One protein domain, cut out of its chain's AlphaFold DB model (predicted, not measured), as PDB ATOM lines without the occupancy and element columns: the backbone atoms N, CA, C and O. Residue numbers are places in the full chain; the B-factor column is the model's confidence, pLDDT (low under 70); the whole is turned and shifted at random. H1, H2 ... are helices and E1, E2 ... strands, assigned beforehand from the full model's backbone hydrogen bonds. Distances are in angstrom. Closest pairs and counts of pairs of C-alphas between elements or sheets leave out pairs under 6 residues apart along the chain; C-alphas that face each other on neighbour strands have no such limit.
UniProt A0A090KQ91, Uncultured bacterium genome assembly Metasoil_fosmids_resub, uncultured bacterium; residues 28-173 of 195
ATOM      1  N   ILE A  28      27.454 -19.874  86.136       97.81
ATOM      2  CA  ILE A  28      28.416 -20.862  85.620       97.81
ATOM      3  C   ILE A  28      27.679 -22.056  85.008       97.81
ATOM      4  O   ILE A  28      28.031 -22.510  83.917       97.81
ATOM      5  N   PHE A  29      26.627 -22.537  85.673       97.62
ATOM      6  CA  PHE A  29      25.811 -23.632  85.163       97.62
ATOM      7  C   PHE A  29      25.170 -23.282  83.810       97.62
ATOM      8  O   PHE A  29      25.327 -24.031  82.845       97.62
ATOM      9  N   LEU A  30      24.538 -22.111  83.688       97.56
ATOM     10  CA  LEU A  30      23.943 -21.654  82.427       97.56
ATOM     11  C   LEU A  30      24.990 -21.460  81.321       97.56
ATOM     12  O   LEU A  30      24.756 -21.857  80.178       97.56
ATOM     13  N   ALA A  31      26.162 -20.909  81.652       97.75
ATOM     14  CA  ALA A  31      27.264 -20.778  80.701       97.75
ATOM     15  C   ALA A  31      27.732 -22.151  80.187       97.75
ATOM     16  O   ALA A  31      27.940 -22.323  78.983       97.75
ATOM     17  N   SER A  32      27.831 -23.147  81.073       97.31
ATOM     18  CA  SER A  32      28.206 -24.514  80.697       97.31
ATOM     19  C   SER A  32      27.168 -25.180  79.782       97.31
ATOM     20  O   SER A  32      27.542 -25.797  78.784       97.31
ATOM     21  N   LEU A  33      25.869 -24.976  80.040       96.94
ATOM     22  CA  LEU A  33      24.788 -25.476  79.185       96.94
ATOM     23  C   LEU A  33      24.828 -24.849  77.789       96.94
ATOM     24  O   LEU A  33      24.714 -25.557  76.788       96.94
ATOM     25  N   HIS A  34      25.037 -23.535  77.700       96.88
ATOM     26  CA  HIS A  34      25.176 -22.860  76.410       96.88
ATOM     27  C   HIS A  34      26.390 -23.360  75.624       96.88
ATOM     28  O   HIS A  34      26.283 -23.615  74.422       96.88
ATOM     29  N   ALA A  35      27.530 -23.553  76.292       95.69
ATOM     30  CA  ALA A  35      28.718 -24.112  75.659       95.69
ATOM     31  C   ALA A  35      28.458 -25.530  75.114       95.69
ATOM     32  O   ALA A  35      28.809 -25.819  73.968       95.69
ATOM     33  N   MET A  36      27.780 -26.384  75.886       96.31
ATOM     34  CA  MET A  36      27.430 -27.747  75.472       96.31
ATOM     35  C   MET A  36      26.449 -27.764  74.290       96.31
ATOM     36  O   MET A  36      26.666 -28.490  73.319       96.31
ATOM     37  N   ASN A  37      25.415 -26.922  74.314       95.81
ATOM     38  CA  ASN A  37      24.437 -26.818  73.224       95.81
ATOM     39  C   ASN A  37      25.091 -26.416  71.893       95.81
ATOM     40  O   ASN A  37      24.750 -26.951  70.829       95.81
ATOM     41  N   ASN A  38      26.079 -25.520  71.948       91.88
ATOM     42  CA  ASN A  38      26.850 -25.128  70.772       91.88
ATOM     43  C   ASN A  38      27.683 -26.298  70.231       91.88
ATOM     44  O   ASN A  38      27.700 -26.534  69.022       91.88
ATOM     45  N   GLN A  39      28.327 -27.072  71.107       91.81
ATOM     46  CA  GLN A  39      29.113 -28.242  70.701       91.81
ATOM     47  C   GLN A  39      28.248 -29.334  70.062       91.81
ATOM     48  O   GLN A  39      28.615 -29.865  69.014       91.81
ATOM     49  N   ILE A  40      27.079 -29.633  70.638       94.25
ATOM     50  CA  ILE A  40      26.141 -30.622  70.083       94.25
ATOM     51  C   ILE A  40      25.671 -30.192  68.690       94.25
ATOM     52  O   ILE A  40      25.634 -31.007  67.769       94.25
ATOM     53  N   SER A  41      25.369 -28.905  68.507       90.19
ATOM     54  CA  SER A  41      24.951 -28.376  67.205       90.19
ATOM     55  C   SER A  41      26.030 -28.567  66.135       90.19
ATOM     56  O   SER A  41      25.727 -29.004  65.023       90.19
ATOM     57  N   LEU A  42      27.296 -28.300  66.474       87.00
ATOM     58  CA  LEU A  42      28.431 -28.535  65.575       87.00
ATOM     59  C   LEU A  42      28.609 -30.024  65.262       87.00
ATOM     60  O   LEU A  42      28.834 -30.393  64.109       87.00
ATOM     61  N   LEU A  43      28.450 -30.891  66.264       88.50
ATOM     62  CA  LEU A  43      28.542 -32.334  66.073       88.50
ATOM     63  C   LEU A  43      27.461 -32.838  65.107       88.50
ATOM     64  O   LEU A  43      27.784 -33.554  64.159       88.50
ATOM     65  N   ILE A  44      26.205 -32.412  65.281       90.31
ATOM     66  CA  ILE A  44      25.089 -32.794  64.402       90.31
ATOM     67  C   ILE A  44      25.346 -32.339  62.961       90.31
ATOM     68  O   ILE A  44      25.163 -33.126  62.029       90.31
ATOM     69  N   ARG A  45      25.811 -31.098  62.760       85.56
ATOM     70  CA  ARG A  45      26.158 -30.586  61.423       85.56
ATOM     71  C   ARG A  45      27.266 -31.408  60.778       85.56
ATOM     72  O   ARG A  45      27.108 -31.859  59.645       85.56
ATOM     73  N   SER A  46      28.334 -31.695  61.522       83.56
ATOM     74  CA  SER A  46      29.430 -32.522  61.013       83.56
ATOM     75  C   SER A  46      28.960 -33.935  60.643       83.56
ATOM     76  O   SER A  46      29.305 -34.431  59.572       83.56
ATOM     77  N   SER A  47      28.103 -34.557  61.463       87.50
ATOM     78  CA  SER A  47      27.534 -35.883  61.199       87.50
ATOM     79  C   SER A  47      26.654 -35.884  59.949       87.50
ATOM     80  O   SER A  47      26.750 -36.791  59.122       87.50
ATOM     81  N   ARG A  48      25.817 -34.853  59.770       87.38
ATOM     82  CA  ARG A  48      25.000 -34.680  58.563       87.38
ATOM     83  C   ARG A  48      25.877 -34.534  57.321       87.38
ATOM     84  O   ARG A  48      25.637 -35.225  56.334       87.38
ATOM     85  N   ASN A  49      26.909 -33.695  57.384       84.12
ATOM     86  CA  ASN A  49      27.823 -33.465  56.267       84.12
ATOM     87  C   ASN A  49      28.612 -34.737  55.907       84.12
ATOM     88  O   ASN A  49      28.806 -35.035  54.730       84.12
ATOM     89  N   GLN A  50      28.994 -35.552  56.894       86.25
ATOM     90  CA  GLN A  50      29.628 -36.852  56.648       86.25
ATOM     91  C   GLN A  50      28.683 -37.859  55.974       86.25
ATOM     92  O   GLN A  50      29.094 -38.580  55.059       86.25
ATOM     93  N   ALA A  51      27.418 -37.905  56.397       86.31
ATOM     94  CA  ALA A  51      26.411 -38.760  55.772       86.31
ATOM     95  C   ALA A  51      26.128 -38.324  54.325       86.31
ATOM     96  O   ALA A  51      26.082 -39.158  53.422       86.31
ATOM     97  N   ALA A  52      26.010 -37.015  54.093       85.25
ATOM     98  CA  ALA A  52      25.882 -36.433  52.763       85.25
ATOM     99  C   ALA A  52      27.065 -36.793  51.852       85.25
ATOM    100  O   ALA A  52      26.858 -37.305  50.753       85.25
ATOM    101  N   ALA A  53      28.298 -36.598  52.327       85.00
ATOM    102  CA  ALA A  53      29.513 -36.959  51.597       85.00
ATOM    103  C   ALA A  53      29.524 -38.436  51.186       85.00
ATOM    104  O   ALA A  53      29.851 -38.757  50.048       85.00
ATOM    105  N   SER A  54      29.106 -39.327  52.087       88.38
ATOM    106  CA  SER A  54      29.048 -40.765  51.808       88.38
ATOM    107  C   SER A  54      28.028 -41.099  50.716       88.38
ATOM    108  O   SER A  54      28.333 -41.888  49.826       88.38
ATOM    109  N   ARG A  55      26.849 -40.460  50.729       87.69
ATOM    110  CA  ARG A  55      25.832 -40.642  49.677       87.69
ATOM    111  C   ARG A  55      26.328 -40.172  48.316       87.69
ATOM    112  O   ARG A  55      26.164 -40.895  47.341       87.69
ATOM    113  N   VAL A  56      26.964 -39.001  48.256       85.81
ATOM    114  CA  VAL A  56      27.533 -38.485  47.002       85.81
ATOM    115  C   VAL A  56      28.576 -39.460  46.463       85.81
ATOM    116  O   VAL A  56      28.477 -39.876  45.313       85.81
ATOM    117  N   LEU A  57      29.520 -39.899  47.301       87.31
ATOM    118  CA  LEU A  57      30.546 -40.864  46.893       87.31
ATOM    119  C   LEU A  57      29.940 -42.196  46.428       87.31
ATOM    120  O   LEU A  57      30.408 -42.756  45.441       87.31
ATOM    121  N   GLN A  58      28.878 -42.678  47.081       89.06
ATOM    122  CA  GLN A  58      28.167 -43.888  46.664       89.06
ATOM    123  C   GLN A  58      27.506 -43.716  45.289       89.06
ATOM    124  O   GLN A  58      27.677 -44.570  44.423       89.06
ATOM    125  N   VAL A  59      26.803 -42.603  45.058       88.50
ATOM    126  CA  VAL A  59      26.195 -42.302  43.752       88.50
ATOM    127  C   VAL A  59      27.268 -42.196  42.668       88.50
ATOM    128  O   VAL A  59      27.079 -42.726  41.577       88.50
ATOM    129  N   ARG A  60      28.422 -41.582  42.958       86.75
ATOM    130  CA  ARG A  60      29.543 -41.513  42.007       86.75
ATOM    131  C   ARG A  60      30.142 -42.872  41.697       86.75
ATOM    132  O   ARG A  60      30.401 -43.160  40.532       86.75
ATOM    133  N   ALA A  61      30.328 -43.712  42.710       87.25
ATOM    134  CA  ALA A  61      30.808 -45.071  42.510       87.25
ATOM    135  C   ALA A  61      29.841 -45.876  41.623       87.25
ATOM    136  O   ALA A  61      30.287 -46.581  40.719       87.25
ATOM    137  N   GLU A  62      28.528 -45.716  41.809       88.81
ATOM    138  CA  GLU A  62      27.509 -46.351  40.960       88.81
ATOM    139  C   GLU A  62      27.471 -45.778  39.536       88.81
ATOM    140  O   GLU A  62      27.361 -46.527  38.564       88.81
ATOM    141  N   GLN A  63      27.609 -44.460  39.374       89.56
ATOM    142  CA  GLN A  63      27.737 -43.832  38.055       89.56
ATOM    143  C   GLN A  63      28.973 -44.354  37.319       89.56
ATOM    144  O   GLN A  63      28.878 -44.703  36.146       89.56
ATOM    145  N   LEU A  64      30.106 -44.481  38.015       88.25
ATOM    146  CA  LEU A  64      31.341 -45.020  37.455       88.25
ATOM    147  C   LEU A  64      31.200 -46.496  37.074       88.25
ATOM    148  O   LEU A  64      31.599 -46.889  35.985       88.25
ATOM    149  N   ARG A  65      30.582 -47.307  37.937       86.69
ATOM    150  CA  ARG A  65      30.290 -48.723  37.667       86.69
ATOM    151  C   ARG A  65      29.393 -48.910  36.436       86.69
ATOM    152  O   ARG A  65      29.447 -49.946  35.767       86.69
ATOM    153  N   ASN A  66      28.537 -47.932  36.150       89.00
ATOM    154  CA  ASN A  66      27.680 -47.928  34.969       89.00
ATOM    155  C   ASN A  66      28.307 -47.244  33.746       89.00
ATOM    156  O   ASN A  66      27.772 -47.388  32.646       89.00
ATOM    157  N   ALA A  67      29.438 -46.558  33.910       89.50
ATOM    158  CA  ALA A  67      30.166 -45.915  32.829       89.50
ATOM    159  C   ALA A  67      30.973 -46.940  32.012       89.50
ATOM    160  O   ALA A  67      31.477 -47.933  32.534       89.50
ATOM    161  N   GLY A  68      31.101 -46.700  30.707       90.44
ATOM    162  CA  GLY A  68      31.972 -47.500  29.844       90.44
ATOM    163  C   GLY A  68      33.444 -47.119  30.014       90.44
ATOM    164  O   GLY A  68      33.755 -46.013  30.453       90.44
ATOM    165  N   TRP A  69      34.364 -47.996  29.593       92.00
ATOM    166  CA  TRP A  69      35.814 -47.749  29.695       92.00
ATOM    167  C   TRP A  69      36.237 -46.396  29.115       92.00
ATOM    168  O   TRP A  69      36.953 -45.639  29.764       92.00
ATOM    169  N   SER A  70      35.725 -46.053  27.930       90.81
ATOM    170  CA  SER A  70      36.015 -44.779  27.265       90.81
ATOM    171  C   SER A  70      35.607 -43.564  28.098       90.81
ATOM    172  O   SER A  70      36.290 -42.543  28.044       90.81
ATOM    173  N   SER A  71      34.540 -43.676  28.894       91.31
ATOM    174  CA  SER A  71      34.076 -42.616  29.786       91.31
ATOM    175  C   SER A  71      34.972 -42.436  31.012       91.31
ATOM    176  O   SER A  71      35.073 -41.331  31.531       91.31
ATOM    177  N   ILE A  72      35.636 -43.504  31.457       91.69
ATOM    178  CA  ILE A  72      36.544 -43.490  32.614       91.69
ATOM    179  C   ILE A  72      37.939 -43.005  32.209       91.69
ATOM    180  O   ILE A  72      38.608 -42.326  32.978       91.69
ATOM    181  N   THR A  73      38.384 -43.321  30.994       93.75
ATOM    182  CA  THR A  73      39.734 -42.979  30.518       93.75
ATOM    183  C   THR A  73      39.811 -41.659  29.745       93.75
ATOM    184  O   THR A  73      40.888 -41.295  29.275       93.75
ATOM    185  N   SER A  74      38.689 -40.960  29.550       93.31
ATOM    186  CA  SER A  74      38.633 -39.661  28.866       93.31
ATOM    187  C   SER A  74      38.441 -38.527  29.877       93.31
ATOM    188  O   SER A  74      37.467 -38.556  30.637       93.31
ATOM    189  N   PRO A  75      39.293 -37.481  29.855       92.06
ATOM    190  CA  PRO A  75      39.124 -36.319  30.725       92.06
ATOM    191  C   PRO A  75      37.775 -35.624  30.525       92.06
ATOM    192  O   PRO A  75      37.129 -35.238  31.494       92.06
ATOM    193  N   GLN A  76      37.327 -35.507  29.272       92.44
ATOM    194  CA  GLN A  76      36.082 -34.832  28.908       92.44
ATOM    195  C   GLN A  76      34.857 -35.602  29.410       92.44
ATOM    196  O   GLN A  76      33.914 -35.009  29.928       92.44
ATOM    197  N   ALA A  77      34.871 -36.930  29.293       91.12
ATOM    198  CA  ALA A  77      33.764 -37.751  29.770       91.12
ATOM    199  C   ALA A  77      33.680 -37.775  31.304       91.12
ATOM    200  O   ALA A  77      32.585 -37.658  31.856       91.12
ATOM    201  N   LEU A  78      34.821 -37.848  31.997       91.31
ATOM    202  CA  LEU A  78      34.866 -37.709  33.455       91.31
ATOM    203  C   LEU A  78      34.395 -36.329  33.910       91.31
ATOM    204  O   LEU A  78      33.655 -36.224  34.885       91.31
ATOM    205  N   GLN A  79      34.794 -35.278  33.194       92.38
ATOM    206  CA  GLN A  79      34.324 -33.924  33.448       92.38
ATOM    207  C   GLN A  79      32.799 -33.843  33.338       92.38
ATOM    208  O   GLN A  79      32.164 -33.374  34.279       92.38
ATOM    209  N   HIS A  80      32.203 -34.392  32.278       90.38
ATOM    210  CA  HIS A  80      30.747 -34.455  32.149       90.38
ATOM    211  C   HIS A  80      30.073 -35.257  33.272       90.38
ATOM    212  O   HIS A  80      29.045 -34.829  33.796       90.38
ATOM    213  N   LEU A  81      30.652 -36.384  33.694       87.06
ATOM    214  CA  LEU A  81      30.120 -37.188  34.800       87.06
ATOM    215  C   LEU A  81      30.123 -36.402  36.118       87.06
ATOM    216  O   LEU A  81      29.126 -36.378  36.847       87.06
ATOM    217  N   VAL A  82      31.222 -35.707  36.411       87.31
ATOM    218  CA  VAL A  82      31.312 -34.812  37.569       87.31
ATOM    219  C   VAL A  82      30.316 -33.660  37.422       87.31
ATOM    220  O   VAL A  82      29.663 -33.290  38.403       87.31
ATOM    221  N   GLU A  83      30.123 -33.154  36.202       86.19
ATOM    222  CA  GLU A  83      29.249 -32.023  35.912       86.19
ATOM    223  C   GLU A  83      27.760 -32.291  36.137       86.19
ATOM    224  O   GLU A  83      27.047 -31.428  36.651       86.19
ATOM    225  N   GLN A  84      27.311 -33.501  35.814       79.94
ATOM    226  CA  GLN A  84      25.907 -33.907  35.883       79.94
ATOM    227  C   GLN A  84      25.319 -33.961  37.302       79.94
ATOM    228  O   GLN A  84      24.106 -34.086  37.442       79.94
ATOM    229  N   SER A  85      26.125 -33.849  38.366       67.62
ATOM    230  CA  SER A  85      25.569 -33.702  39.721       67.62
ATOM    231  C   SER A  85      24.900 -32.332  39.872       67.62
ATOM    232  O   SER A  85      25.590 -31.318  39.689       67.62
ATOM    233  N   PRO A  86      23.606 -32.285  40.250       63.19
ATOM    234  CA  PRO A  86      22.905 -31.035  40.503       63.19
ATOM    235  C   PRO A  86      23.592 -30.242  41.617       63.19
ATOM    236  O   PRO A  86      23.806 -30.732  42.729       63.19
ATOM    237  N   GLN A  87      23.932 -28.986  41.328       63.41
ATOM    238  CA  GLN A  87      24.551 -28.083  42.300       63.41
ATOM    239  C   GLN A  87      23.614 -27.797  43.486       63.41
ATOM    240  O   GLN A  87      24.076 -27.678  44.618       63.41
ATOM    241  N   GLU A  88      22.304 -27.772  43.240       60.06
ATOM    242  CA  GLU A  88      21.256 -27.536  44.240       60.06
ATOM    243  C   GLU A  88      21.205 -28.629  45.317       60.06
ATOM    244  O   GLU A  88      21.107 -28.328  46.507       60.06
ATOM    245  N   GLU A  89      21.364 -29.897  44.925       64.94
ATOM    246  CA  GLU A  89      21.376 -31.026  45.860       64.94
ATOM    247  C   GLU A  89      22.597 -30.951  46.790       64.94
ATOM    248  O   GLU A  89      22.500 -31.201  47.989       64.94
ATOM    249  N   ARG A  90      23.748 -30.500  46.276       68.12
ATOM    250  CA  ARG A  90      24.962 -30.297  47.081       68.12
ATOM    251  C   ARG A  90      24.805 -29.160  48.087       68.12
ATOM    252  O   ARG A  90      25.151 -29.341  49.254       68.12
ATOM    253  N   THR A  91      24.268 -28.020  47.662       66.56
ATOM    254  CA  THR A  91      23.996 -26.888  48.557       66.56
ATOM    255  C   THR A  91      23.008 -27.288  49.657       66.56
ATOM    256  O   THR A  91      23.228 -26.985  50.829       66.56
ATOM    257  N   ALA A  92      21.971 -28.062  49.321       65.81
ATOM    258  CA  ALA A  92      21.021 -28.591  50.298       65.81
ATOM    259  C   ALA A  92      21.666 -29.580  51.289       65.81
ATOM    260  O   ALA A  92      21.302 -29.626  52.468       65.81
ATOM    261  N   LEU A  93      22.638 -30.374  50.837       73.31
ATOM    262  CA  LEU A  93      23.292 -31.393  51.654       73.31
ATOM    263  C   LEU A  93      24.319 -30.816  52.640       73.31
ATOM    264  O   LEU A  93      24.298 -31.211  53.808       73.31
ATOM    265  N   PHE A  94      25.167 -29.885  52.187       74.75
ATOM    266  CA  PHE A  94      26.281 -29.327  52.968       74.75
ATOM    267  C   PHE A  94      25.996 -27.944  53.574       74.75
ATOM    268  O   PHE A  94      26.754 -27.490  54.429       74.75
ATOM    269  N   GLY A  95      24.908 -27.283  53.171       73.50
ATOM    270  CA  GLY A  95      24.544 -25.930  53.593       73.50
ATOM    271  C   GLY A  95      25.001 -24.850  52.605       73.50
ATOM    272  O   GLY A  95      25.979 -25.014  51.882       73.50
ATOM    273  N   GLU A  96      24.287 -23.723  52.607       68.88
ATOM    274  CA  GLU A  96      24.412 -22.639  51.617       68.88
ATOM    275  C   GLU A  96      25.789 -21.956  51.589       68.88
ATOM    276  O   GLU A  96      26.257 -21.534  50.537       68.88
ATOM    277  N   ASN A  97      26.481 -21.928  52.728       70.56
ATOM    278  CA  ASN A  97      27.787 -21.275  52.873       70.56
ATOM    279  C   ASN A  97      28.980 -22.241  52.780       70.56
ATOM    280  O   ASN A  97      30.124 -21.829  52.984       70.56
ATOM    281  N   SER A  98      28.739 -23.526  52.517       72.56
ATOM    282  CA  SER A  98      29.793 -24.541  52.509       72.56
ATOM    283  C   SER A  98      30.484 -24.591  51.152       72.56
ATOM    284  O   SER A  98      29.862 -24.878  50.127       72.56
ATOM    285  N   LYS A  99      31.802 -24.365  51.128       81.12
ATOM    286  CA  LYS A  99      32.598 -24.578  49.912       81.12
ATOM    287  C   LYS A  99      32.893 -26.062  49.798       81.12
ATOM    288  O   LYS A  99      33.599 -26.616  50.634       81.12
ATOM    289  N   VAL A 100      32.332 -26.700  48.779       85.25
ATOM    290  CA  VAL A 100      32.513 -28.131  48.524       85.25
ATOM    291  C   VAL A 100      33.385 -28.314  47.286       85.25
ATOM    292  O   VAL A 100      33.059 -27.808  46.208       85.25
ATOM    293  N   THR A 101      34.450 -29.092  47.440       88.44
ATOM    294  CA  THR A 101      35.362 -29.493  46.371       88.44
ATOM    295  C   THR A 101      35.211 -30.988  46.130       88.44
ATOM    296  O   THR A 101      35.423 -31.797  47.031       88.44
ATOM    297  N   GLU A 102      34.847 -31.359  44.909       89.69
ATOM    298  CA  GLU A 102      34.854 -32.743  44.440       89.69
ATOM    299  C   GLU A 102      36.116 -32.962  43.603       89.69
ATOM    300  O   GLU A 102      36.546 -32.080  42.858       89.69
ATOM    301  N   THR A 103      36.766 -34.105  43.759       91.88
ATOM    302  CA  THR A 103      37.968 -34.468  43.008       91.88
ATOM    303  C   THR A 103      37.862 -35.915  42.574       91.88
ATOM    304  O   THR A 103      37.552 -36.783  43.382       91.88
ATOM    305  N   VAL A 104      38.131 -36.170  41.304       94.25
ATOM    306  CA  VAL A 104      38.252 -37.501  40.726       94.25
ATOM    307  C   VAL A 104      39.660 -37.619  40.192       94.25
ATOM    308  O   VAL A 104      40.095 -36.783  39.403       94.25
ATOM    309  N   THR A 105      40.384 -38.634  40.628       95.00
ATOM    310  CA  THR A 105      41.714 -38.940  40.118       95.00
ATOM    311  C   THR A 105      41.688 -40.336  39.539       95.00
ATOM    312  O   THR A 105      41.306 -41.277  40.219       95.00
ATOM    313  N   VAL A 106      42.061 -40.464  38.274       96.06
ATOM    314  CA  VAL A 106      42.249 -41.754  37.623       96.06
ATOM    315  C   VAL A 106      43.733 -41.939  37.395       96.06
ATOM    316  O   VAL A 106      44.352 -41.095  36.756       96.06
ATOM    317  N   THR A 107      44.285 -43.033  37.896       96.19
ATOM    318  CA  THR A 107      45.704 -43.368  37.768       96.19
ATOM    319  C   THR A 107      45.835 -44.730  37.108       96.19
ATOM    320  O   THR A 107      45.133 -45.672  37.482       96.19
ATOM    321  N   GLU A 108      46.719 -44.848  36.123       95.88
ATOM    322  CA  GLU A 108      47.062 -46.143  35.536       95.88
ATOM    323  C   GLU A 108      47.820 -47.014  36.541       95.88
ATOM    324  O   GLU A 108      48.699 -46.532  37.257       95.88
ATOM    325  N   LEU A 109      47.487 -48.305  36.571       93.75
ATOM    326  CA  LEU A 109      48.198 -49.308  37.354       93.75
ATOM    327  C   LEU A 109      48.871 -50.327  36.432       93.75
ATOM    328  O   LEU A 109      48.296 -50.756  35.433       93.75
ATOM    329  N   ASP A 110      50.079 -50.759  36.787       91.19
ATOM    330  CA  ASP A 110      50.715 -51.924  36.165       91.19
ATOM    331  C   ASP A 110      49.942 -53.206  36.542       91.19
ATOM    332  O   ASP A 110      49.801 -53.509  37.730       91.19
ATOM    333  N   PRO A 111      49.458 -54.005  35.573       88.19
ATOM    334  CA  PRO A 111      48.673 -55.205  35.852       88.19
ATOM    335  C   PRO A 111      49.447 -56.318  36.576       88.19
ATOM    336  O   PRO A 111      48.823 -57.227  37.120       88.19
ATOM    337  N   LYS A 112      50.784 -56.283  36.590       89.56
ATOM    338  CA  LYS A 112      51.618 -57.282  37.276       89.56
ATOM    339  C   LYS A 112      51.963 -56.870  38.698       89.56
ATOM    340  O   LYS A 112      51.971 -57.711  39.590       89.56
ATOM    341  N   THR A 113      52.284 -55.595  38.899       92.25
ATOM    342  CA  THR A 113      52.806 -55.087  40.178       92.25
ATOM    343  C   THR A 113      51.783 -54.279  40.971       92.25
ATOM    344  O   THR A 113      51.989 -54.046  42.160       92.25
ATOM    345  N   MET A 114      50.683 -53.860  40.334       88.56
ATOM    346  CA  MET A 114      49.687 -52.918  40.862       88.56
ATOM    347  C   MET A 114      50.287 -51.565  41.278       88.56
ATOM    348  O   MET A 114      49.669 -50.819  42.037       88.56
ATOM    349  N   ALA A 115      51.486 -51.241  40.785       91.25
ATOM    350  CA  ALA A 115      52.134 -49.960  41.017       91.25
ATOM    351  C   ALA A 115      51.529 -48.870  40.123       91.25
ATOM    352  O   ALA A 115      51.127 -49.133  38.988       91.25
ATOM    353  N   GLU A 116      51.484 -47.642  40.640       92.31
ATOM    354  CA  GLU A 116      51.040 -46.468  39.886       92.31
ATOM    355  C   GLU A 116      52.014 -46.132  38.756       92.31
ATOM    356  O   GLU A 116      53.232 -46.137  38.943       92.31
ATOM    357  N   GLN A 117      51.463 -45.805  37.591       91.44
ATOM    358  CA  GLN A 117      52.216 -45.324  36.439       91.44
ATOM    359  C   GLN A 117      52.055 -43.810  36.249       91.44
ATOM    360  O   GLN A 117      51.269 -43.140  36.916       91.44
ATOM    361  N   ASN A 118      52.806 -43.255  35.295       88.19
ATOM    362  CA  ASN A 118      52.847 -41.813  35.037       88.19
ATOM    363  C   ASN A 118      51.565 -41.257  34.395       88.19
ATOM    364  O   ASN A 118      51.396 -40.033  34.346       88.19
ATOM    365  N   ALA A 119      50.693 -42.112  33.852       91.44
ATOM    366  CA  ALA A 119      49.456 -41.663  33.236       91.44
ATOM    367  C   ALA A 119      48.382 -41.419  34.301       91.44
ATOM    368  O   ALA A 119      48.042 -42.310  35.084       91.44
ATOM    369  N   ASN A 120      47.833 -40.206  34.314       94.94
ATOM    370  CA  ASN A 120      46.745 -39.841  35.201       94.94
ATOM    371  C   ASN A 120      45.761 -38.864  34.552       94.94
ATOM    372  O   ASN A 120      46.061 -38.176  33.577       94.94
ATOM    373  N   ILE A 121      44.566 -38.807  35.120       95.75
ATOM    374  CA  ILE A 121      43.584 -37.758  34.878       95.75
ATOM    375  C   ILE A 121      43.135 -37.240  36.231       95.75
ATOM    376  O   ILE A 121      42.795 -38.024  37.114       95.75
ATOM    377  N   VAL A 122      43.083 -35.924  36.389       95.19
ATOM    378  CA  VAL A 122      42.506 -35.279  37.562       95.19
ATOM    379  C   VAL A 122      41.378 -34.375  37.103       95.19
ATOM    380  O   VAL A 122      41.587 -33.458  36.318       95.19
ATOM    381  N   VAL A 123      40.175 -34.618  37.612       94.69
ATOM    382  CA  VAL A 123      39.019 -33.740  37.441       94.69
ATOM    383  C   VAL A 123      38.677 -33.153  38.798       94.69
ATOM    384  O   VAL A 123      38.451 -33.885  39.757       94.69
ATOM    385  N   ARG A 124      38.633 -31.827  38.898       92.69
ATOM    386  CA  ARG A 124      38.271 -31.111  40.121       92.69
ATOM    387  C   ARG A 124      37.074 -30.226  39.845       92.69
ATOM    388  O   ARG A 124      37.062 -29.485  38.873       92.69
ATOM    389  N   ARG A 125      36.091 -30.260  40.735       89.62
ATOM    390  CA  ARG A 125      34.944 -29.359  40.704       89.62
ATOM    391  C   ARG A 125      34.876 -28.552  41.984       89.62
ATOM    392  O   ARG A 125      34.803 -29.112  43.076       89.62
ATOM    393  N   GLU A 126      34.848 -27.236  41.848       87.31
ATOM    394  CA  GLU A 126      34.813 -26.292  42.959       87.31
ATOM    395  C   GLU A 126      33.984 -25.069  42.578       87.31
ATOM    396  O   GLU A 126      34.124 -24.543  41.481       87.31
ATOM    397  N   ALA A 127      33.089 -24.638  43.472       78.44
ATOM    398  CA  ALA A 127      32.224 -23.473  43.248       78.44
ATOM    399  C   ALA A 127      31.468 -23.487  41.893       78.44
ATOM    400  O   ALA A 127      31.261 -22.449  41.275       78.44
ATOM    401  N   GLY A 128      31.076 -24.676  41.418       76.19
ATOM    402  CA  GLY A 128      30.365 -24.859  40.144       76.19
ATOM    403  C   GLY A 128      31.271 -24.930  38.909       76.19
ATOM    404  O   GLY A 128      30.809 -25.328  37.844       76.19
ATOM    405  N   VAL A 129      32.563 -24.637  39.051       84.94
ATOM    406  CA  VAL A 129      33.548 -24.734  37.973       84.94
ATOM    407  C   VAL A 129      34.205 -26.108  38.006       84.94
ATOM    408  O   VAL A 129      34.717 -26.526  39.045       84.94
ATOM    409  N   THR A 130      34.207 -26.805  36.870       91.19
ATOM    410  CA  THR A 130      34.926 -28.071  36.698       91.19
ATOM    411  C   THR A 130      36.189 -27.833  35.875       91.19
ATOM    412  O   THR A 130      36.140 -27.229  34.807       91.19
ATOM    413  N   THR A 131      37.324 -28.309  36.369       92.94
ATOM    414  CA  THR A 131      38.612 -28.299  35.679       92.94
ATOM    415  C   THR A 131      39.109 -29.726  35.511       92.94
ATOM    416  O   THR A 131      38.869 -30.586  36.360       92.94
ATOM    417  N   SER A 132      39.794 -29.992  34.402       93.75
ATOM    418  CA  SER A 132      40.412 -31.284  34.126       93.75
ATOM    419  C   SER A 132      41.872 -31.100  33.718       93.75
ATOM    420  O   SER A 132      42.236 -30.139  33.041       93.75
ATOM    421  N   SER A 133      42.725 -32.014  34.164       93.75
ATOM    422  CA  SER A 133      44.111 -32.147  33.728       93.75
ATOM    423  C   SER A 133      44.419 -33.617  33.465       93.75
ATOM    424  O   SER A 133      43.801 -34.508  34.047       93.75
ATOM    425  N   SER A 134      45.350 -33.886  32.555       93.19
ATOM    426  CA  SER A 134      45.754 -35.250  32.223       93.19
ATOM    427  C   SER A 134      47.235 -35.330  31.890       93.19
ATOM    428  O   SER A 134      47.722 -34.519  31.098       93.19
ATOM    429  N   SER A 135      47.922 -36.338  32.415       90.19
ATOM    430  CA  SER A 135      49.234 -36.776  31.937       90.19
ATOM    431  C   SER A 135      49.107 -38.134  31.247       90.19
ATOM    432  O   SER A 135      48.433 -39.035  31.734       90.19
ATOM    433  N   GLY A 136      49.763 -38.314  30.100       87.62
ATOM    434  CA  GLY A 136      49.751 -39.598  29.388       87.62
ATOM    435  C   GLY A 136      48.403 -39.964  28.749       87.62
ATOM    436  O   GLY A 136      47.546 -39.112  28.513       87.62
ATOM    437  N   ARG A 137      48.240 -41.246  28.393       87.50
ATOM    438  CA  ARG A 137      47.057 -41.777  27.695       87.50
ATOM    439  C   ARG A 137      46.492 -42.993  28.428       87.50
ATOM    440  O   ARG A 137      46.942 -44.108  28.208       87.50
ATOM    441  N   LEU A 138      45.437 -42.786  29.215       91.31
ATOM    442  CA  LEU A 138      44.764 -43.863  29.953       91.31
ATOM    443  C   LEU A 138      43.922 -44.806  29.082       91.31
ATOM    444  O   LEU A 138      43.545 -45.882  29.531       91.31
ATOM    445  N   SER A 139      43.623 -44.442  27.832       87.75
ATOM    446  CA  SER A 139      42.807 -45.279  26.937       87.75
ATOM    447  C   SER A 139      43.453 -46.627  26.594       87.75
ATOM    448  O   SER A 139      42.750 -47.562  26.204       87.75
ATOM    449  N   GLN A 140      44.778 -46.723  26.738       88.50
ATOM    450  CA  GLN A 140      45.565 -47.932  26.494       88.50
ATOM    451  C   GLN A 140      45.848 -48.741  27.764       88.50
ATOM    452  O   GLN A 140      46.350 -49.853  27.638       88.50
ATOM    453  N   ALA A 141      45.506 -48.221  28.945       91.50
ATOM    454  CA  ALA A 141      45.702 -48.935  30.197       91.50
ATOM    455  C   ALA A 141      44.859 -50.225  30.234       91.50
ATOM    456  O   ALA A 141      43.798 -50.319  29.607       91.50
ATOM    457  N   ASP A 142      45.313 -51.209  31.007       91.50
ATOM    458  CA  ASP A 142      44.541 -52.425  31.290       91.50
ATOM    459  C   ASP A 142      43.790 -52.322  32.618       91.50
ATOM    460  O   ASP A 142      42.698 -52.877  32.769       91.50
ATOM    461  N   ILE A 143      44.366 -51.604  33.584       92.94
ATOM    462  CA  ILE A 143      43.823 -51.405  34.925       92.94
ATOM    463  C   ILE A 143      44.030 -49.947  35.327       92.94
ATOM    464  O   ILE A 143      45.106 -49.381  35.142       92.94
ATOM    465  N   VAL A 144      42.994 -49.344  35.902       94.56
ATOM    466  CA  VAL A 144      43.062 -48.005  36.488       94.56
ATOM    467  C   VAL A 144      42.538 -48.023  37.916       94.56
ATOM    468  O   VAL A 144      41.599 -48.756  38.237       94.56
ATOM    469  N   ARG A 145      43.119 -47.193  38.780       94.38
ATOM    470  CA  ARG A 145      42.530 -46.830  40.069       94.38
ATOM    471  C   ARG A 145      41.802 -45.510  39.913       94.38
ATOM    472  O   ARG A 145      42.386 -44.544  39.435       94.38
ATOM    473  N   VAL A 146      40.543 -45.476  40.321       94.06
ATOM    474  CA  VAL A 146      39.734 -44.263  40.373       94.06
ATOM    475  C   VAL A 146      39.521 -43.880  41.827       94.06
ATOM    476  O   VAL A 146      38.863 -44.594  42.579       94.06
ATOM    477  N   ASP A 147      40.081 -42.745  42.211       93.69
ATOM    478  CA  ASP A 147      39.971 -42.149  43.529       93.69
ATOM    479  C   ASP A 147      38.964 -40.994  43.473       93.69
ATOM    480  O   ASP A 147      39.223 -39.946  42.881       93.69
ATOM    481  N   PHE A 148      37.806 -41.173  44.105       91.56
ATOM    482  CA  PHE A 148      36.851 -40.100  44.357       91.56
ATOM    483  C   PHE A 148      37.135 -39.463  45.703       91.56
ATOM    484  O   PHE A 148      37.272 -40.153  46.711       91.56
ATOM    485  N   GLY A 149      37.168 -38.142  45.737       90.81
ATOM    486  CA  GLY A 149      37.338 -37.345  46.935       90.81
ATOM    487  C   GLY A 149      36.292 -36.248  47.015       90.81
ATOM    488  O   GLY A 149      36.013 -35.568  46.031       90.81
ATOM    489  N   ILE A 150      35.753 -36.039  48.210       89.44
ATOM    490  CA  ILE A 150      34.944 -34.869  48.529       89.44
ATOM    491  C   ILE A 150      35.508 -34.193  49.771       89.44
ATOM    492  O   ILE A 150      35.748 -34.826  50.802       89.44
ATOM    493  N   ALA A 151      35.743 -32.895  49.652       88.44
ATOM    494  CA  ALA A 151      36.170 -32.024  50.727       88.44
ATOM    495  C   ALA A 151      35.151 -30.900  50.878       88.44
ATOM    496  O   ALA A 151      34.558 -30.449  49.897       88.44
ATOM    497  N   TRP A 152      34.949 -30.444  52.106       86.69
ATOM    498  CA  TRP A 152      34.126 -29.278  52.379       86.69
ATOM    499  C   TRP A 152      34.765 -28.434  53.472       86.69
ATOM    500  O   TRP A 152      35.513 -28.944  54.310       86.69
ATOM    501  N   THR A 153      34.486 -27.138  53.462       82.88
ATOM    502  CA  THR A 153      34.864 -26.241  54.553       82.88
ATOM    503  C   THR A 153      33.616 -25.676  55.210       82.88
ATOM    504  O   THR A 153      32.684 -25.233  54.539       82.88
ATOM    505  N   GLU A 154      33.598 -25.718  56.542       70.12
ATOM    506  CA  GLU A 154      32.556 -25.115  57.371       70.12
ATOM    507  C   GLU A 154      33.219 -24.020  58.210       70.12
ATOM    508  O   GLU A 154      34.151 -24.294  58.968       70.12
ATOM    509  N   SER A 155      32.783 -22.768  58.033       68.38
ATOM    510  CA  SER A 155      33.278 -21.606  58.792       68.38
ATOM    511  C   SER A 155      34.811 -21.511  58.853       68.38
ATOM    512  O   SER A 155      35.394 -21.370  59.926       68.38
ATOM    513  N   ASP A 156      35.451 -21.621  57.684       65.81
ATOM    514  CA  ASP A 156      36.902 -21.488  57.476       65.81
ATOM    515  C   ASP A 156      37.780 -22.559  58.154       65.81
ATOM    516  O   ASP A 156      39.008 -22.506  58.094       65.81
ATOM    517  N   ARG A 157      37.168 -23.587  58.755       68.00
ATOM    518  CA  ARG A 157      37.894 -24.765  59.232       68.00
ATOM    519  C   ARG A 157      37.967 -25.813  58.120       68.00
ATOM    520  O   ARG A 157      36.922 -26.207  57.588       68.00
ATOM    521  N   PRO A 158      39.170 -26.298  57.768       63.91
ATOM    522  CA  PRO A 158      39.303 -27.405  56.835       63.91
ATOM    523  C   PRO A 158      38.741 -28.678  57.474       63.91
ATOM    524  O   PRO A 158      39.195 -29.100  58.539       63.91
ATOM    525  N   VAL A 159      37.738 -29.289  56.839       69.44
ATOM    526  CA  VAL A 159      37.214 -30.595  57.255       69.44
ATOM    527  C   VAL A 159      37.996 -31.700  56.548       69.44
ATOM    528  O   VAL A 159      38.458 -31.538  55.417       69.44
ATOM    529  N   VAL A 160      38.160 -32.835  57.230       71.62
ATOM    530  CA  VAL A 160      38.845 -34.016  56.696       71.62
ATOM    531  C   VAL A 160      38.125 -34.507  55.431       71.62
ATOM    532  O   VAL A 160      36.928 -34.806  55.499       71.62
ATOM    533  N   PRO A 161      38.824 -34.623  54.286       81.25
ATOM    534  CA  PRO A 161      38.215 -35.097  53.053       81.25
ATOM    535  C   PRO A 161      37.804 -36.565  53.183       81.25
ATOM    536  O   PRO A 161      38.508 -37.380  53.784       81.25
ATOM    537  N   ARG A 162      36.677 -36.925  52.571       86.62
ATOM    538  CA  ARG A 162      36.257 -38.321  52.415       86.62
ATOM    539  C   ARG A 162      36.684 -38.816  51.047       86.62
ATOM    540  O   ARG A 162      36.526 -38.098  50.063       86.62
ATOM    541  N   ARG A 163      37.231 -40.031  51.001       90.56
ATOM    542  CA  ARG A 163      37.716 -40.655  49.773       90.56
ATOM    543  C   ARG A 163      37.197 -42.075  49.624       90.56
ATOM    544  O   ARG A 163      37.050 -42.779  50.619       90.56
ATOM    545  N   VAL A 164      36.937 -42.467  48.384       90.81
ATOM    546  CA  VAL A 164      36.624 -43.836  47.975       90.81
ATOM    547  C   VAL A 164      37.476 -44.157  46.760       90.81
ATOM    548  O   VAL A 164      37.507 -43.383  45.807       90.81
ATOM    549  N   SER A 165      38.140 -45.303  46.806       92.12
ATOM    550  CA  SER A 165      39.014 -45.788  45.742       92.12
ATOM    551  C   SER A 165      38.411 -47.044  45.135       92.12
ATOM    552  O   SER A 165      38.020 -47.957  45.863       92.12
ATOM    553  N   VAL A 166      38.343 -47.100  43.810       91.12
ATOM    554  CA  VAL A 166      37.859 -48.262  43.064       91.12
ATOM    555  C   VAL A 166      38.890 -48.620  42.008       91.12
ATOM    556  O   VAL A 166      39.255 -47.787  41.184       91.12
ATOM    557  N   THR A 167      39.350 -49.864  42.013       91.75
ATOM    558  CA  THR A 167      40.206 -50.386  40.945       91.75
ATOM    559  C   THR A 167      39.340 -51.045  39.892       91.75
ATOM    560  O   THR A 167      38.486 -51.872  40.220       91.75
ATOM    561  N   ILE A 168      39.555 -50.690  38.629       91.19
ATOM    562  CA  ILE A 168      38.766 -51.207  37.523       91.19
ATOM    563  C   ILE A 168      39.682 -51.687  36.407       91.19
ATOM    564  O   ILE A 168      40.573 -50.970  35.959       91.19
ATOM    565  N   SER A 169      39.444 -52.915  35.957       91.62
ATOM    566  CA  SER A 169      40.127 -53.505  34.814       91.62
ATOM    567  C   SER A 169      39.273 -53.398  33.555       91.62
ATOM    568  O   SER A 169      38.047 -53.551  33.586       91.62
ATOM    569  N   ARG A 170      39.930 -53.192  32.415       87.69
ATOM    570  CA  ARG A 170      39.292 -53.134  31.098       87.69
ATOM    571  C   ARG A 170      38.525 -54.422  30.787       87.69
ATOM    572  O   ARG A 170      37.396 -54.361  30.307       87.69
ATOM    573  N   GLY A 171      39.107 -55.577  31.120       78.94
ATOM    574  CA  GLY A 171      38.493 -56.894  30.916       78.94
ATOM    575  C   GLY A 171      37.208 -57.129  31.721       78.94
ATOM    576  O   GLY A 171      36.345 -57.871  31.269       78.94
ATOM    577  N   GLY A 172      37.037 -56.463  32.871       67.81
ATOM    578  CA  GLY A 172      35.833 -56.571  33.707       67.81
ATOM    579  C   GLY A 172      34.677 -55.647  33.301       67.81
ATOM    580  O   GLY A 172      33.585 -55.764  33.850       67.81
ATOM    581  N   MET A 173      34.898 -54.727  32.352       63.44
ATOM    582  CA  MET A 173      33.929 -53.693  31.951       63.44
ATOM    583  C   MET A 173      33.387 -53.821  30.533       63.44
ATOM    584  O   MET A 173      32.545 -53.013  30.134       63.44
TER     585      MET A 173
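This is residues 28 to 173 of the 195 residues of the protein "Uncultured bacterium genome assembly Metasoil_fosmids_resub" of uncultured bacterium (UniProt A0A090KQ91). What is the shape? One face of a twisted, five-stranded antiparallel sheet is covered by long H1 and short H3, and residues 28 to 41 of H1 stick out as a free arm. What builds it? The 146 printed residues run H1 H2 H3 H4 E1 E2 E3 E4 E5, mixed helices and strands, with sheet order E3 E2 E1 E4 E5. How large? It is loose, radius of gyration of the C-alphas 18.5 A, spanning 67 by 31 by 24 A.

Where are the strands? E1 is residues 99 to 109, 31.8 A, E2 116 to 126, E3 129 to 135, E4 143 to 154, 36.4 A, and E5 162 to 169, ending at C-alpha 169 (40.127, -53.505, 34.814). Where are the helices? H1, residues 28 to 66, spans 57.4 A from C-alpha 28 (28.416, -20.862, 85.620); H2 is 69 to 72, H3 75 to 83, H4 87 to 94.

How do strands pair? N and O within hydrogen-bond range include N 122 and O 133 for E3 and E2, N 104 and O 123 for E2 and E1, N 103 and O 149 for E1 and E4, and N 146 and O 166 for E4 and E5, each 2.8 A. E1 E2 E3 form a meander, each the antiparallel neighbour of the one before; with E4, antiparallel neighbour of E1, they form a Greek key. Where are the helices? In two layers, helices on one face, H1 lies over E4 and E5 at a height over the sheet of 6.8 A, closest C-alphas Ala 53 and Ile 150, 6.6 A, and H3 over E2 and, only just, with 3 C-alphas, E3, at 8.1 A, closest C-alphas Pro 75 and Ser 132, 6.2 A. H2 and H4 only graze the sheet; H2 and H3 touch only at the corner, closest C-alphas Ser 71 and Ala 77, 4.9 A; H1, with residues 48 to 52 alone, touches H4, closest C-alphas Asn 49 and Phe 94, 5.5 A. Every O i to N i+4 pair is within hydrogen-bond range in H1, H3 and H4; H2 is too short for one.

Is it continuous? The printed part has no cut, and no link is long. Where is confidence low? The pLDDT is under 70 at residues 85 to 92, 96, 155 to 159 and 172 to 173.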